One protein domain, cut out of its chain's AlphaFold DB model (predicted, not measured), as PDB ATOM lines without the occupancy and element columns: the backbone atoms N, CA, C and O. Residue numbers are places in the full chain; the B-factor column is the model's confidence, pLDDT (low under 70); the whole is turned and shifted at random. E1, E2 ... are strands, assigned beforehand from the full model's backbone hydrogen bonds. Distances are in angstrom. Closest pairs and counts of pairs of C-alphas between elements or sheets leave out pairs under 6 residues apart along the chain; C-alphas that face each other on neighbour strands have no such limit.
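This is residues 26 to 111 of the 372 residues of the protein "Expansin-like EG45 domain-containing protein" of Gonium pectorale (UniProt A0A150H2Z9). Little regular structure: long loops surround a small three-strand sheet, where E4 pairs first with E3, then with E2, and residues 77 to 101 fold back between E3 and E4. The 86 printed residues hold four named strands, E1 to E4, and no named helix; the mixed sheet runs E2, E4, E3. The class is all strand, with 20 residues in named elements; the whole is only just compact, close to loose, with radius of gyration of the C-alphas 14.1 A and spans 38 by 28 by 22 A.

After residues 26 to 49, E1 is residues 50 to 53, from C-alpha 50 at (41.423, 22.424, -9.117). E2 is 55 to 57, E3 72 to 76, 13.2 A, and E4 102 to 109, 20.6 A, ending at C-alpha 109 at (36.433, 25.622, -19.964).

E1 runs on into E2 at 91 degrees. E2 and E4 are parallel; N 56 and O 106 are 2.9 A apart. E3 and E4 form an antiparallel hairpin; N 73 and O 105 are 2.9 A apart. E1 and E3 are apart.

The farthest C-alphas, of Asn 47 and Gly 87, are 39.1 A apart. The printed part has no cut. Links E2 to E3 and E3 to E4 are long. Residues 35 to 53 are among those with pLDDT under 70.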
ATOM      1  N   ARG A  26      48.422  10.444 -26.745       85.31
ATOM      2  CA  ARG A  26      47.830  10.974 -27.977       85.31
ATOM      3  C   ARG A  26      48.576  12.230 -28.405       85.31
ATOM      4  O   ARG A  26      48.900  13.082 -27.583       85.31
ATOM      5  N   VAL A  27      48.849  12.347 -29.702       85.62
ATOM      6  CA  VAL A  27      49.443  13.562 -30.271       85.62
ATOM      7  C   VAL A  27      48.342  14.597 -30.480       85.62
ATOM      8  O   VAL A  27      47.303  14.287 -31.058       85.62
ATOM      9  N   GLY A  28      48.582  15.820 -30.015       83.69
ATOM     10  CA  GLY A  28      47.665  16.946 -30.144       83.69
ATOM     11  C   GLY A  28      48.415  18.265 -30.292       83.69
ATOM     12  O   GLY A  28      49.644  18.298 -30.326       83.69
ATOM     13  N   ARG A  29      47.658  19.360 -30.381       83.12
ATOM     14  CA  ARG A  29      48.176  20.733 -30.419       83.12
ATOM     15  C   ARG A  29      47.516  21.552 -29.317       83.12
ATOM     16  O   ARG A  29      46.355  21.309 -29.003       83.12
ATOM     17  N   ALA A  30      48.239  22.522 -28.774       82.88
ATOM     18  CA  ALA A  30      47.735  23.422 -27.747       82.88
ATOM     19  C   ALA A  30      48.043  24.878 -28.105       82.88
ATOM     20  O   ALA A  30      49.095  25.192 -28.667       82.88
ATOM     21  N   THR A  31      47.114  25.758 -27.757       77.19
ATOM     22  CA  THR A  31      47.312  27.206 -27.635       77.19
ATOM     23  C   THR A  31      47.168  27.582 -26.159       77.19
ATOM     24  O   THR A  31      47.029  26.705 -25.309       77.19
ATOM     25  N   TRP A  32      47.218  28.869 -25.827       80.75
ATOM     26  CA  TRP A  32      47.038  29.342 -24.457       80.75
ATOM     27  C   TRP A  32      45.952  30.415 -24.394       80.75
ATOM     28  O   TRP A  32      45.652  31.067 -25.395       80.75
ATOM     29  N   PHE A  33      45.369  30.569 -23.213       68.31
ATOM     30  CA  PHE A  33      44.393  31.592 -22.861       68.31
ATOM     31  C   PHE A  33      44.576  31.955 -21.381       68.31
ATOM     32  O   PHE A  33      45.293  31.259 -20.659       68.31
ATOM     33  N   ASP A  34      43.963  33.052 -20.941       75.00
ATOM     34  CA  ASP A  34      43.936  33.455 -19.534       75.00
ATOM     35  C   ASP A  34      42.515  33.265 -18.992       75.00
ATOM     36  O   ASP A  34      41.556  33.720 -19.612       75.00
ATOM     37  N   VAL A  35      42.389  32.586 -17.849       65.19
ATOM     38  CA  VAL A  35      41.107  32.346 -17.164       65.19
ATOM     39  C   VAL A  35      40.728  33.461 -16.180       65.19
ATOM     40  O   VAL A  35      39.663  33.412 -15.560       65.19
ATOM     41  N   GLY A  36      41.574  34.478 -16.028       67.00
ATOM     42  CA  GLY A  36      41.426  35.518 -15.019       67.00
ATOM     43  C   GLY A  36      41.913  35.074 -13.631       67.00
ATOM     44  O   GLY A  36      42.266  33.911 -13.413       67.00
ATOM     45  N   PRO A  37      41.967  36.003 -12.661       64.75
ATOM     46  CA  PRO A  37      42.525  35.748 -11.329       64.75
ATOM     47  C   PRO A  37      41.684  34.787 -10.473       64.75
ATOM     48  O   PRO A  37      42.200  34.203  -9.521       64.75
ATOM     49  N   ASP A  38      40.409  34.628 -10.803       62.34
ATOM     50  CA  ASP A  38      39.392  33.891 -10.052       62.34
ATOM     51  C   ASP A  38      38.670  32.834 -10.900       62.34
ATOM     52  O   ASP A  38      37.665  32.288 -10.456       62.34
ATOM     53  N   MET A  39      39.174  32.542 -12.105       65.06
ATOM     54  CA  MET A  39      38.523  31.660 -13.084       65.06
ATOM     55  C   MET A  39      37.145  32.144 -13.556       65.06
ATOM     56  O   MET A  39      36.375  31.363 -14.109       65.06
ATOM     57  N   SER A  40      36.838  33.434 -13.399       59.69
ATOM     58  CA  SER A  40      35.549  34.031 -13.785       59.69
ATOM     59  C   SER A  40      35.180  33.873 -15.260       59.69
ATOM     60  O   SER A  40      34.011  34.003 -15.612       59.69
ATOM     61  N   THR A  41      36.155  33.592 -16.125       61.94
ATOM     62  CA  THR A  41      35.932  33.385 -17.567       61.94
ATOM     63  C   THR A  41      35.807  31.911 -17.961       61.94
ATOM     64  O   THR A  41      35.581  31.609 -19.128       61.94
ATOM     65  N   ALA A  42      35.943  30.988 -17.006       66.19
ATOM     66  CA  ALA A  42      35.912  29.553 -17.245       66.19
ATOM     67  C   ALA A  42      34.461  29.022 -17.292       66.19
ATOM     68  O   ALA A  42      33.693  29.208 -16.344       66.19
ATOM     69  N   ASN A  43      34.082  28.317 -18.365       67.44
ATOM     70  CA  ASN A  43      32.695  27.868 -18.571       67.44
ATOM     71  C   ASN A  43      32.255  26.684 -17.696       67.44
ATOM     72  O   ASN A  43      31.062  26.407 -17.601       67.44
ATOM     73  N   CYS A  44      33.176  26.008 -17.005       67.19
ATOM     74  CA  CYS A  44      32.809  24.992 -16.015       67.19
ATOM     75  C   CYS A  44      32.378  25.597 -14.664       67.19
ATOM     76  O   CYS A  44      32.080  24.851 -13.734       67.19
ATOM     77  N   HIS A  45      32.350  26.933 -14.537       61.69
ATOM     78  CA  HIS A  45      31.852  27.668 -13.366       61.69
ATOM     79  C   HIS A  45      32.476  27.241 -12.026       61.69
ATOM     80  O   HIS A  45      31.828  27.249 -10.976       61.69
ATOM     81  N   TYR A  46      33.759  26.878 -12.044       58.62
ATOM     82  CA  TYR A  46      34.487  26.612 -10.814       58.62
ATOM     83  C   TYR A  46      34.729  27.915 -10.049       58.62
ATOM     84  O   TYR A  46      35.383  28.825 -10.542       58.62
ATOM     85  N   ASN A  47      34.291  27.967  -8.792       50.56
ATOM     86  CA  ASN A  47      34.605  29.074  -7.877       50.56
ATOM     87  C   ASN A  47      36.018  28.949  -7.252       50.56
ATOM     88  O   ASN A  47      36.322  29.599  -6.248       50.56
ATOM     89  N   TRP A  48      36.854  28.032  -7.758       53.97
ATOM     90  CA  TRP A  48      38.182  27.695  -7.236       53.97
ATOM     91  C   TRP A  48      39.020  26.925  -8.273       53.97
ATOM     92  O   TRP A  48      38.467  26.278  -9.152       53.97
ATOM     93  N   SER A  49      40.352  26.948  -8.136       50.28
ATOM     94  CA  SER A  49      41.295  26.314  -9.076       50.28
ATOM     95  C   SER A  49      41.642  24.869  -8.687       50.28
ATOM     96  O   SER A  49      42.331  24.698  -7.677       50.28
ATOM     97  N   PRO A  50      41.249  23.839  -9.474       45.34
ATOM     98  CA  PRO A  50      41.423  22.424  -9.117       45.34
ATOM     99  C   PRO A  50      42.871  21.954  -8.954       45.34
ATOM    100  O   PRO A  50      43.163  21.119  -8.102       45.34
ATOM    101  N   THR A  51      43.789  22.531  -9.730       46.06
ATOM    102  CA  THR A  51      45.217  22.160  -9.793       46.06
ATOM    103  C   THR A  51      46.119  23.401  -9.818       46.06
ATOM    104  O   THR A  51      47.168  23.425 -10.464       46.06
ATOM    105  N   GLY A  52      45.694  24.492  -9.168       60.50
ATOM    106  CA  GLY A  52      46.254  25.825  -9.436       60.50
ATOM    107  C   GLY A  52      45.904  26.294 -10.857       60.50
ATOM    108  O   GLY A  52      44.944  25.794 -11.440       60.50
ATOM    109  N   ARG A  53      46.671  27.230 -11.439       62.62
ATOM    110  CA  ARG A  53      46.426  27.759 -12.805       62.62
ATOM    111  C   ARG A  53      46.822  26.801 -13.946       62.62
ATOM    112  O   ARG A  53      46.862  27.213 -15.100       62.62
ATOM    113  N   ASN A  54      47.093  25.531 -13.644       73.00
ATOM    114  CA  ASN A  54      47.326  24.494 -14.649       73.00
ATOM    115  C   ASN A  54      45.978  24.000 -15.175       73.00
ATOM    116  O   ASN A  54      45.450  22.983 -14.718       73.00
ATOM    117  N   VAL A  55      45.399  24.771 -16.091       74.75
ATOM    118  CA  VAL A  55      44.045  24.555 -16.599       74.75
ATOM    119  C   VAL A  55      44.006  24.541 -18.123       74.75
ATOM    120  O   VAL A  55      44.899  25.076 -18.779       74.75
ATOM    121  N   GLY A  56      42.976  23.916 -18.688       77.00
ATOM    122  CA  GLY A  56      42.767  23.820 -20.129       77.00
ATOM    123  C   GLY A  56      41.319  24.055 -20.550       77.00
ATOM    124  O   GLY A  56      40.391  23.937 -19.746       77.00
ATOM    125  N   ALA A  57      41.154  24.358 -21.835       73.25
ATOM    126  CA  ALA A  57      39.877  24.369 -22.531       73.25
ATOM    127  C   ALA A  57      39.813  23.154 -23.459       73.25
ATOM    128  O   ALA A  57      40.813  22.814 -24.102       73.25
ATOM    129  N   TRP A  58      38.661  22.494 -23.522       78.38
ATOM    130  CA  TRP A  58      38.452  21.357 -24.421       78.38
ATOM    131  C   TRP A  58      37.629  21.807 -25.630       78.38
ATOM    132  O   TRP A  58      36.643  22.512 -25.435       78.38
ATOM    133  N   PRO A  59      37.987  21.440 -26.873       69.69
ATOM    134  CA  PRO A  59      37.198  21.842 -28.029       69.69
ATOM    135  C   PRO A  59      35.864  21.093 -28.081       69.69
ATOM    136  O   PRO A  59      35.802  19.896 -27.800       69.69
ATOM    137  N   ASP A  60      34.817  21.793 -28.504       64.00
ATOM    138  CA  ASP A  60      33.440  21.300 -28.643       64.00
ATOM    139  C   ASP A  60      33.285  20.144 -29.637       64.00
ATOM    140  O   ASP A  60      32.455  19.255 -29.450       64.00
ATOM    141  N   VAL A  61      34.134  20.112 -30.659       68.94
ATOM    142  CA  VAL A  61      34.207  19.032 -31.653       68.94
ATOM    143  C   VAL A  61      35.010  17.812 -31.190       68.94
ATOM    144  O   VAL A  61      35.076  16.824 -31.918       68.94
ATOM    145  N   GLN A  62      35.669  17.866 -30.027       70.12
ATOM    146  CA  GLN A  62      36.504  16.770 -29.535       70.12
ATOM    147  C   GLN A  62      35.722  15.836 -28.610       70.12
ATOM    148  O   GLN A  62      34.986  16.267 -27.721       70.12
ATOM    149  N   ASP A  63      35.942  14.531 -28.785       73.81
ATOM    150  CA  ASP A  63      35.305  13.500 -27.970       73.81
ATOM    151  C   ASP A  63      35.449  13.784 -26.472       73.81
ATOM    152  O   ASP A  63      36.517  14.158 -25.970       73.81
ATOM    153  N   GLY A  64      34.346  13.593 -25.750       67.25
ATOM    154  CA  GLY A  64      34.292  13.812 -24.311       67.25
ATOM    155  C   GLY A  64      34.146  15.272 -23.879       67.25
ATOM    156  O   GLY A  64      34.155  15.496 -22.671       67.25
ATOM    157  N   PHE A  65      33.959  16.231 -24.797       61.81
ATOM    158  CA  PHE A  65      33.723  17.649 -24.480       61.81
ATOM    159  C   PHE A  65      32.642  17.867 -23.421       61.81
ATOM    160  O   PHE A  65      32.885  18.525 -22.413       61.81
ATOM    161  N   SER A  66      31.483  17.232 -23.585       55.38
ATOM    162  CA  SER A  66      30.338  17.389 -22.681       55.38
ATOM    163  C   SER A  66      30.564  16.917 -21.248       55.38
ATOM    164  O   SER A  66      29.793  17.254 -20.361       55.38
ATOM    165  N   SER A  67      31.583  16.090 -21.036       61.41
ATOM    166  CA  SER A  67      31.983  15.577 -19.726       61.41
ATOM    167  C   SER A  67      33.422  15.973 -19.417       61.41
ATOM    168  O   SER A  67      34.103  15.275 -18.675       61.41
ATOM    169  N   SER A  68      33.946  17.008 -20.077       64.06
ATOM    170  CA  SER A  68      35.357  17.362 -19.958       64.06
ATOM    171  C   SER A  68      35.637  18.191 -18.714       64.06
ATOM    172  O   SER A  68      36.715  18.018 -18.159       64.06
ATOM    173  N   CYS A  69      34.678  18.989 -18.228       70.44
ATOM    174  CA  CYS A  69      34.807  19.733 -16.973       70.44
ATOM    175  C   CYS A  69      35.337  18.841 -15.845       70.44
ATOM    176  O   CYS A  69      34.793  17.772 -15.572       70.44
ATOM    177  N   GLY A  70      36.438  19.264 -15.225       68.00
ATOM    178  CA  GLY A  70      37.026  18.593 -14.067       68.00
ATOM    179  C   GLY A  70      37.908  17.401 -14.420       68.00
ATOM    180  O   GLY A  70      38.614  16.894 -13.549       68.00
ATOM    181  N   LYS A  71      37.944  16.971 -15.688       69.50
ATOM    182  CA  LYS A  71      38.878  15.931 -16.121       69.50
ATOM    183  C   LYS A  71      40.307  16.446 -16.082       69.50
ATOM    184  O   LYS A  71      40.611  17.539 -16.567       69.50
ATOM    185  N   CYS A  72      41.180  15.593 -15.561       69.88
ATOM    186  CA  CYS A  72      42.611  15.818 -15.542       69.88
ATOM    187  C   CYS A  72      43.276  15.122 -16.730       69.88
ATOM    188  O   CYS A  72      42.980  13.963 -17.022       69.88
ATOM    189  N   TYR A  73      44.212  15.813 -17.372       70.75
ATOM    190  CA  TYR A  73      45.050  15.253 -18.427       70.75
ATOM    191  C   TYR A  73      46.516  15.482 -18.098       70.75
ATOM    192  O   TYR A  73      46.910  16.586 -17.720       70.75
ATOM    193  N   GLU A  74      47.328  14.447 -18.286       78.81
ATOM    194  CA  GLU A  74      48.773  14.608 -18.340       78.81
ATOM    195  C   GLU A  74      49.165  15.129 -19.724       78.81
ATOM    196  O   GLU A  74      48.864  14.516 -20.751       78.81
ATOM    197  N   VAL A  75      49.831  16.281 -19.756       80.19
ATOM    198  CA  VAL A  75      50.308  16.909 -20.988       80.19
ATOM    199  C   VAL A  75      51.817  17.066 -20.937       80.19
ATOM    200  O   VAL A  75      52.385  17.461 -19.920       80.19
ATOM    201  N   LYS A  76      52.481  16.766 -22.052       84.19
ATOM    202  CA  LYS A  76      53.921  16.961 -22.222       84.19
ATOM    203  C   LYS A  76      54.210  17.647 -23.543       84.19
ATOM    204  O   LYS A  76      53.480  17.463 -24.519       84.19
ATOM    205  N   CYS A  77      55.282  18.424 -23.566       86.25
ATOM    206  CA  CYS A  77      55.718  19.073 -24.789       86.25
ATOM    207  C   CYS A  77      56.396  18.055 -25.712       86.25
ATOM    208  O   CYS A  77      57.131  17.184 -25.250       86.25
ATOM    209  N   ARG A  78      56.145  18.173 -27.018       86.94
ATOM    210  CA  ARG A  78      56.830  17.400 -28.053       86.94
ATOM    211  C   ARG A  78      57.256  18.316 -29.193       86.94
ATOM    212  O   ARG A  78      56.418  19.013 -29.764       86.94
ATOM    213  N   ASN A  79      58.536  18.280 -29.541       88.81
ATOM    214  CA  ASN A  79      59.093  18.992 -30.679       88.81
ATOM    215  C   ASN A  79      58.634  18.310 -31.970       88.81
ATOM    216  O   ASN A  79      59.008  17.173 -32.265       88.81
ATOM    217  N   MET A  80      57.787  18.987 -32.739       86.56
ATOM    218  CA  MET A  80      57.288  18.477 -34.014       86.56
ATOM    219  C   MET A  80      56.724  19.599 -34.872       86.56
ATOM    220  O   MET A  80      56.161  20.553 -34.350       86.56
ATOM    221  N   ASP A  81      56.817  19.475 -36.189       88.38
ATOM    222  CA  ASP A  81      56.135  20.405 -37.083       88.38
ATOM    223  C   ASP A  81      54.623  20.132 -37.079       88.38
ATOM    224  O   ASP A  81      54.177  18.983 -37.023       88.38
ATOM    225  N   LEU A  82      53.828  21.201 -37.111       84.69
ATOM    226  CA  LEU A  82      52.369  21.144 -37.036       84.69
ATOM    227  C   LEU A  82      51.754  21.653 -38.335       84.69
ATOM    228  O   LEU A  82      52.233  22.631 -38.897       84.69
ATOM    229  N   GLN A  83      50.654  21.044 -38.774       84.31
ATOM    230  CA  GLN A  83      49.804  21.615 -39.817       84.31
ATOM    231  C   GLN A  83      48.581  22.272 -39.170       84.31
ATOM    232  O   GLN A  83      47.930  21.686 -38.295       84.31
ATOM    233  N   ASP A  84      48.291  23.513 -39.550       80.19
ATOM    234  CA  ASP A  84      47.095  24.208 -39.083       80.19
ATOM    235  C   ASP A  84      45.842  23.802 -39.883       80.19
ATOM    236  O   ASP A  84      45.894  22.981 -40.798       80.19
ATOM    237  N   GLY A  85      44.683  24.353 -39.509       79.50
ATOM    238  CA  GLY A  85      43.423  24.093 -40.216       79.50
ATOM    239  C   GLY A  85      43.339  24.701 -41.622       79.50
ATOM    240  O   GLY A  85      42.401  24.390 -42.348       79.50
ATOM    241  N   TYR A  86      44.301  25.543 -42.012       86.62
ATOM    242  CA  TYR A  86      44.363  26.223 -43.310       86.62
ATOM    243  C   TYR A  86      45.373  25.572 -44.268       86.62
ATOM    244  O   TYR A  86      45.503  25.995 -45.416       86.62
ATOM    245  N   GLY A  87      46.072  24.529 -43.813       84.00
ATOM    246  CA  GLY A  87      47.038  23.766 -44.595       84.00
ATOM    247  C   GLY A  87      48.478  24.268 -44.489       84.00
ATOM    248  O   GLY A  87      49.355  23.657 -45.101       84.00
ATOM    249  N   ALA A  88      48.752  25.315 -43.705       87.81
ATOM    250  CA  ALA A  88      50.103  25.824 -43.503       87.81
ATOM    251  C   ALA A  88      50.889  24.951 -42.514       87.81
ATOM    252  O   ALA A  88      50.352  24.467 -41.515       87.81
ATOM    253  N   THR A  89      52.187  24.778 -42.776       91.19
ATOM    254  CA  THR A  89      53.110  24.076 -41.876       91.19
ATOM    255  C   THR A  89      53.812  25.068 -40.955       91.19
ATOM    256  O   THR A  89      54.471  26.006 -41.399       91.19
ATOM    257  N   LEU A  90      53.699  24.834 -39.653       84.12
ATOM    258  CA  LEU A  90      54.314  25.606 -38.586       84.12
ATOM    259  C   LEU A  90      55.451  24.785 -37.984       84.12
ATOM    260  O   LEU A  90      55.198  23.794 -37.296       84.12
ATOM    261  N   SER A  91      56.701  25.203 -38.207       91.12
ATOM    262  CA  SER A  91      57.826  24.477 -37.620       91.12
ATOM    263  C   SER A  91      57.930  24.723 -36.117       91.12
ATOM    264  O   SER A  91      57.973  25.873 -35.667       91.12
ATOM    265  N   ARG A  92      57.935  23.642 -35.333       88.56
ATOM    266  CA  ARG A  92      58.066  23.650 -33.860       88.56
ATOM    267  C   ARG A  92      59.033  22.560 -33.385       88.56
ATOM    268  O   ARG A  92      58.911  22.042 -32.282       88.56
ATOM    269  N   SER A  93      60.019  22.241 -34.219       87.88
ATOM    270  CA  SER A  93      61.070  21.246 -33.966       87.88
ATOM    271  C   SER A  93      62.023  21.590 -32.809       87.88
ATOM    272  O   SER A  93      62.790  20.731 -32.390       87.88
ATOM    273  N   ASN A  94      61.972  22.814 -32.276       88.25
ATOM    274  CA  ASN A  94      62.728  23.240 -31.093       88.25
ATOM    275  C   ASN A  94      61.904  24.202 -30.213       88.25
ATOM    276  O   ASN A  94      62.387  25.247 -29.781       88.25
ATOM    277  N   ALA A  95      60.611  23.913 -30.052       83.62
ATOM    278  CA  ALA A  95      59.691  24.734 -29.265       83.62
ATOM    279  C   ALA A  95      59.640  24.333 -27.782       83.62
ATOM    280  O   ALA A  95      59.255  25.142 -26.940       83.62
ATOM    281  N   CYS A  96      60.004  23.093 -27.457       82.69
ATOM    282  CA  CYS A  96      59.970  22.571 -26.098       82.69
ATOM    283  C   CYS A  96      61.245  22.908 -25.331       82.69
ATOM    284  O   CYS A  96      62.343  22.650 -25.815       82.69
ATOM    285  N   TYR A  97      61.096  23.399 -24.099       84.06
ATOM    286  CA  TYR A  97      62.225  23.565 -23.180       84.06
ATOM    287  C   TYR A  97      62.772  22.222 -22.675       84.06
ATOM    288  O   TYR A  97      63.980  22.070 -22.536       84.06
ATOM    289  N   ASP A  98      61.886  21.258 -22.403       82.81
ATOM    290  CA  ASP A  98      62.238  19.909 -21.955       82.81
ATOM    291  C   ASP A  98      61.116  18.926 -22.345       82.81
ATOM    292  O   ASP A  98      59.992  19.028 -21.855       82.81
ATOM    293  N   GLU A  99      61.403  17.985 -23.249       80.44
ATOM    294  CA  GLU A  99      60.444  16.960 -23.707       80.44
ATOM    295  C   GLU A  99      60.280  15.796 -22.713       80.44
ATOM    296  O   GLU A  99      59.392  14.956 -22.876       80.44
ATOM    297  N   SER A 100      61.125  15.730 -21.677       80.19
ATOM    298  CA  SER A 100      61.042  14.708 -20.628       80.19
ATOM    299  C   SER A 100      60.037  15.051 -19.526       80.19
ATOM    300  O   SER A 100      59.703  14.189 -18.714       80.19
ATOM    301  N   LYS A 101      59.551  16.298 -19.483       73.19
ATOM    302  CA  LYS A 101      58.638  16.792 -18.445       73.19
ATOM    303  C   LYS A 101      57.188  16.768 -18.904       73.19
ATOM    304  O   LYS A 101      56.873  17.060 -20.057       73.19
ATOM    305  N   SER A 102      56.304  16.498 -17.952       79.81
ATOM    306  CA  SER A 102      54.859  16.603 -18.097       79.81
ATOM    307  C   SER A 102      54.254  17.431 -16.964       79.81
ATOM    308  O   SER A 102      54.888  17.685 -15.937       79.81
ATOM    309  N   VAL A 103      53.024  17.887 -17.172       74.38
ATOM    310  CA  VAL A 103      52.207  18.570 -16.169       74.38
ATOM    311  C   VAL A 103      50.784  18.030 -16.231       74.38
ATOM    312  O   VAL A 103      50.290  17.680 -17.301       74.38
ATOM    313  N   ILE A 104      50.121  17.967 -15.081       75.62
ATOM    314  CA  ILE A 104      48.694  17.657 -15.011       75.62
ATOM    315  C   ILE A 104      47.905  18.959 -15.149       75.62
ATOM    316  O   ILE A 104      48.113  19.894 -14.371       75.62
ATOM    317  N   ILE A 105      47.000  19.013 -16.125       68.94
ATOM    318  CA  ILE A 105      46.039  20.108 -16.294       68.94
ATOM    319  C   ILE A 105      44.627  19.636 -15.971       68.94
ATOM    320  O   ILE A 105      44.303  18.476 -16.212       68.94
ATOM    321  N   THR A 106      43.780  20.551 -15.504       74.25
ATOM    322  CA  THR A 106      42.337  20.311 -15.347       74.25
ATOM    323  C   THR A 106      41.561  21.077 -16.408       74.25
ATOM    324  O   THR A 106      41.842  22.252 -16.646       74.25
ATOM    325  N   ILE A 107      40.570  20.456 -17.045       74.75
ATOM    326  CA  ILE A 107      39.682  21.189 -17.951       74.75
ATOM    327  C   ILE A 107      38.691  22.021 -17.143       74.75
ATOM    328  O   ILE A 107      37.942  21.499 -16.317       74.75
ATOM    329  N   VAL A 108      38.699  23.326 -17.397       66.12
ATOM    330  CA  VAL A 108      37.869  24.317 -16.692       66.12
ATOM    331  C   VAL A 108      36.979  25.109 -17.635       66.12
ATOM    332  O   VAL A 108      36.104  25.845 -17.190       66.12
ATOM    333  N   ASP A 109      37.187  24.942 -18.934       60.12
ATOM    334  CA  ASP A 109      36.433  25.622 -19.964       60.12
ATOM    335  C   ASP A 109      35.905  24.599 -20.974       60.12
ATOM    336  O   ASP A 109      36.621  24.106 -21.851       60.12
ATOM    337  N   ALA A 110      34.644  24.233 -20.765       59.75
ATOM    338  CA  ALA A 110      33.815  23.473 -21.679       59.75
ATOM    339  C   ALA A 110      32.391  24.011 -21.562       59.75
ATOM    340  O   ALA A 110      31.925  24.292 -20.455       59.75
ATOM    341  N   CYS A 111      31.696  24.174 -22.687       54.53
ATOM    342  CA  CYS A 111      30.302  24.587 -22.636       54.53
ATOM    343  C   CYS A 111      29.484  23.486 -21.944       54.53
ATOM    344  O   CYS A 111      29.577  22.318 -22.343       54.53
TER     345      CYS A 111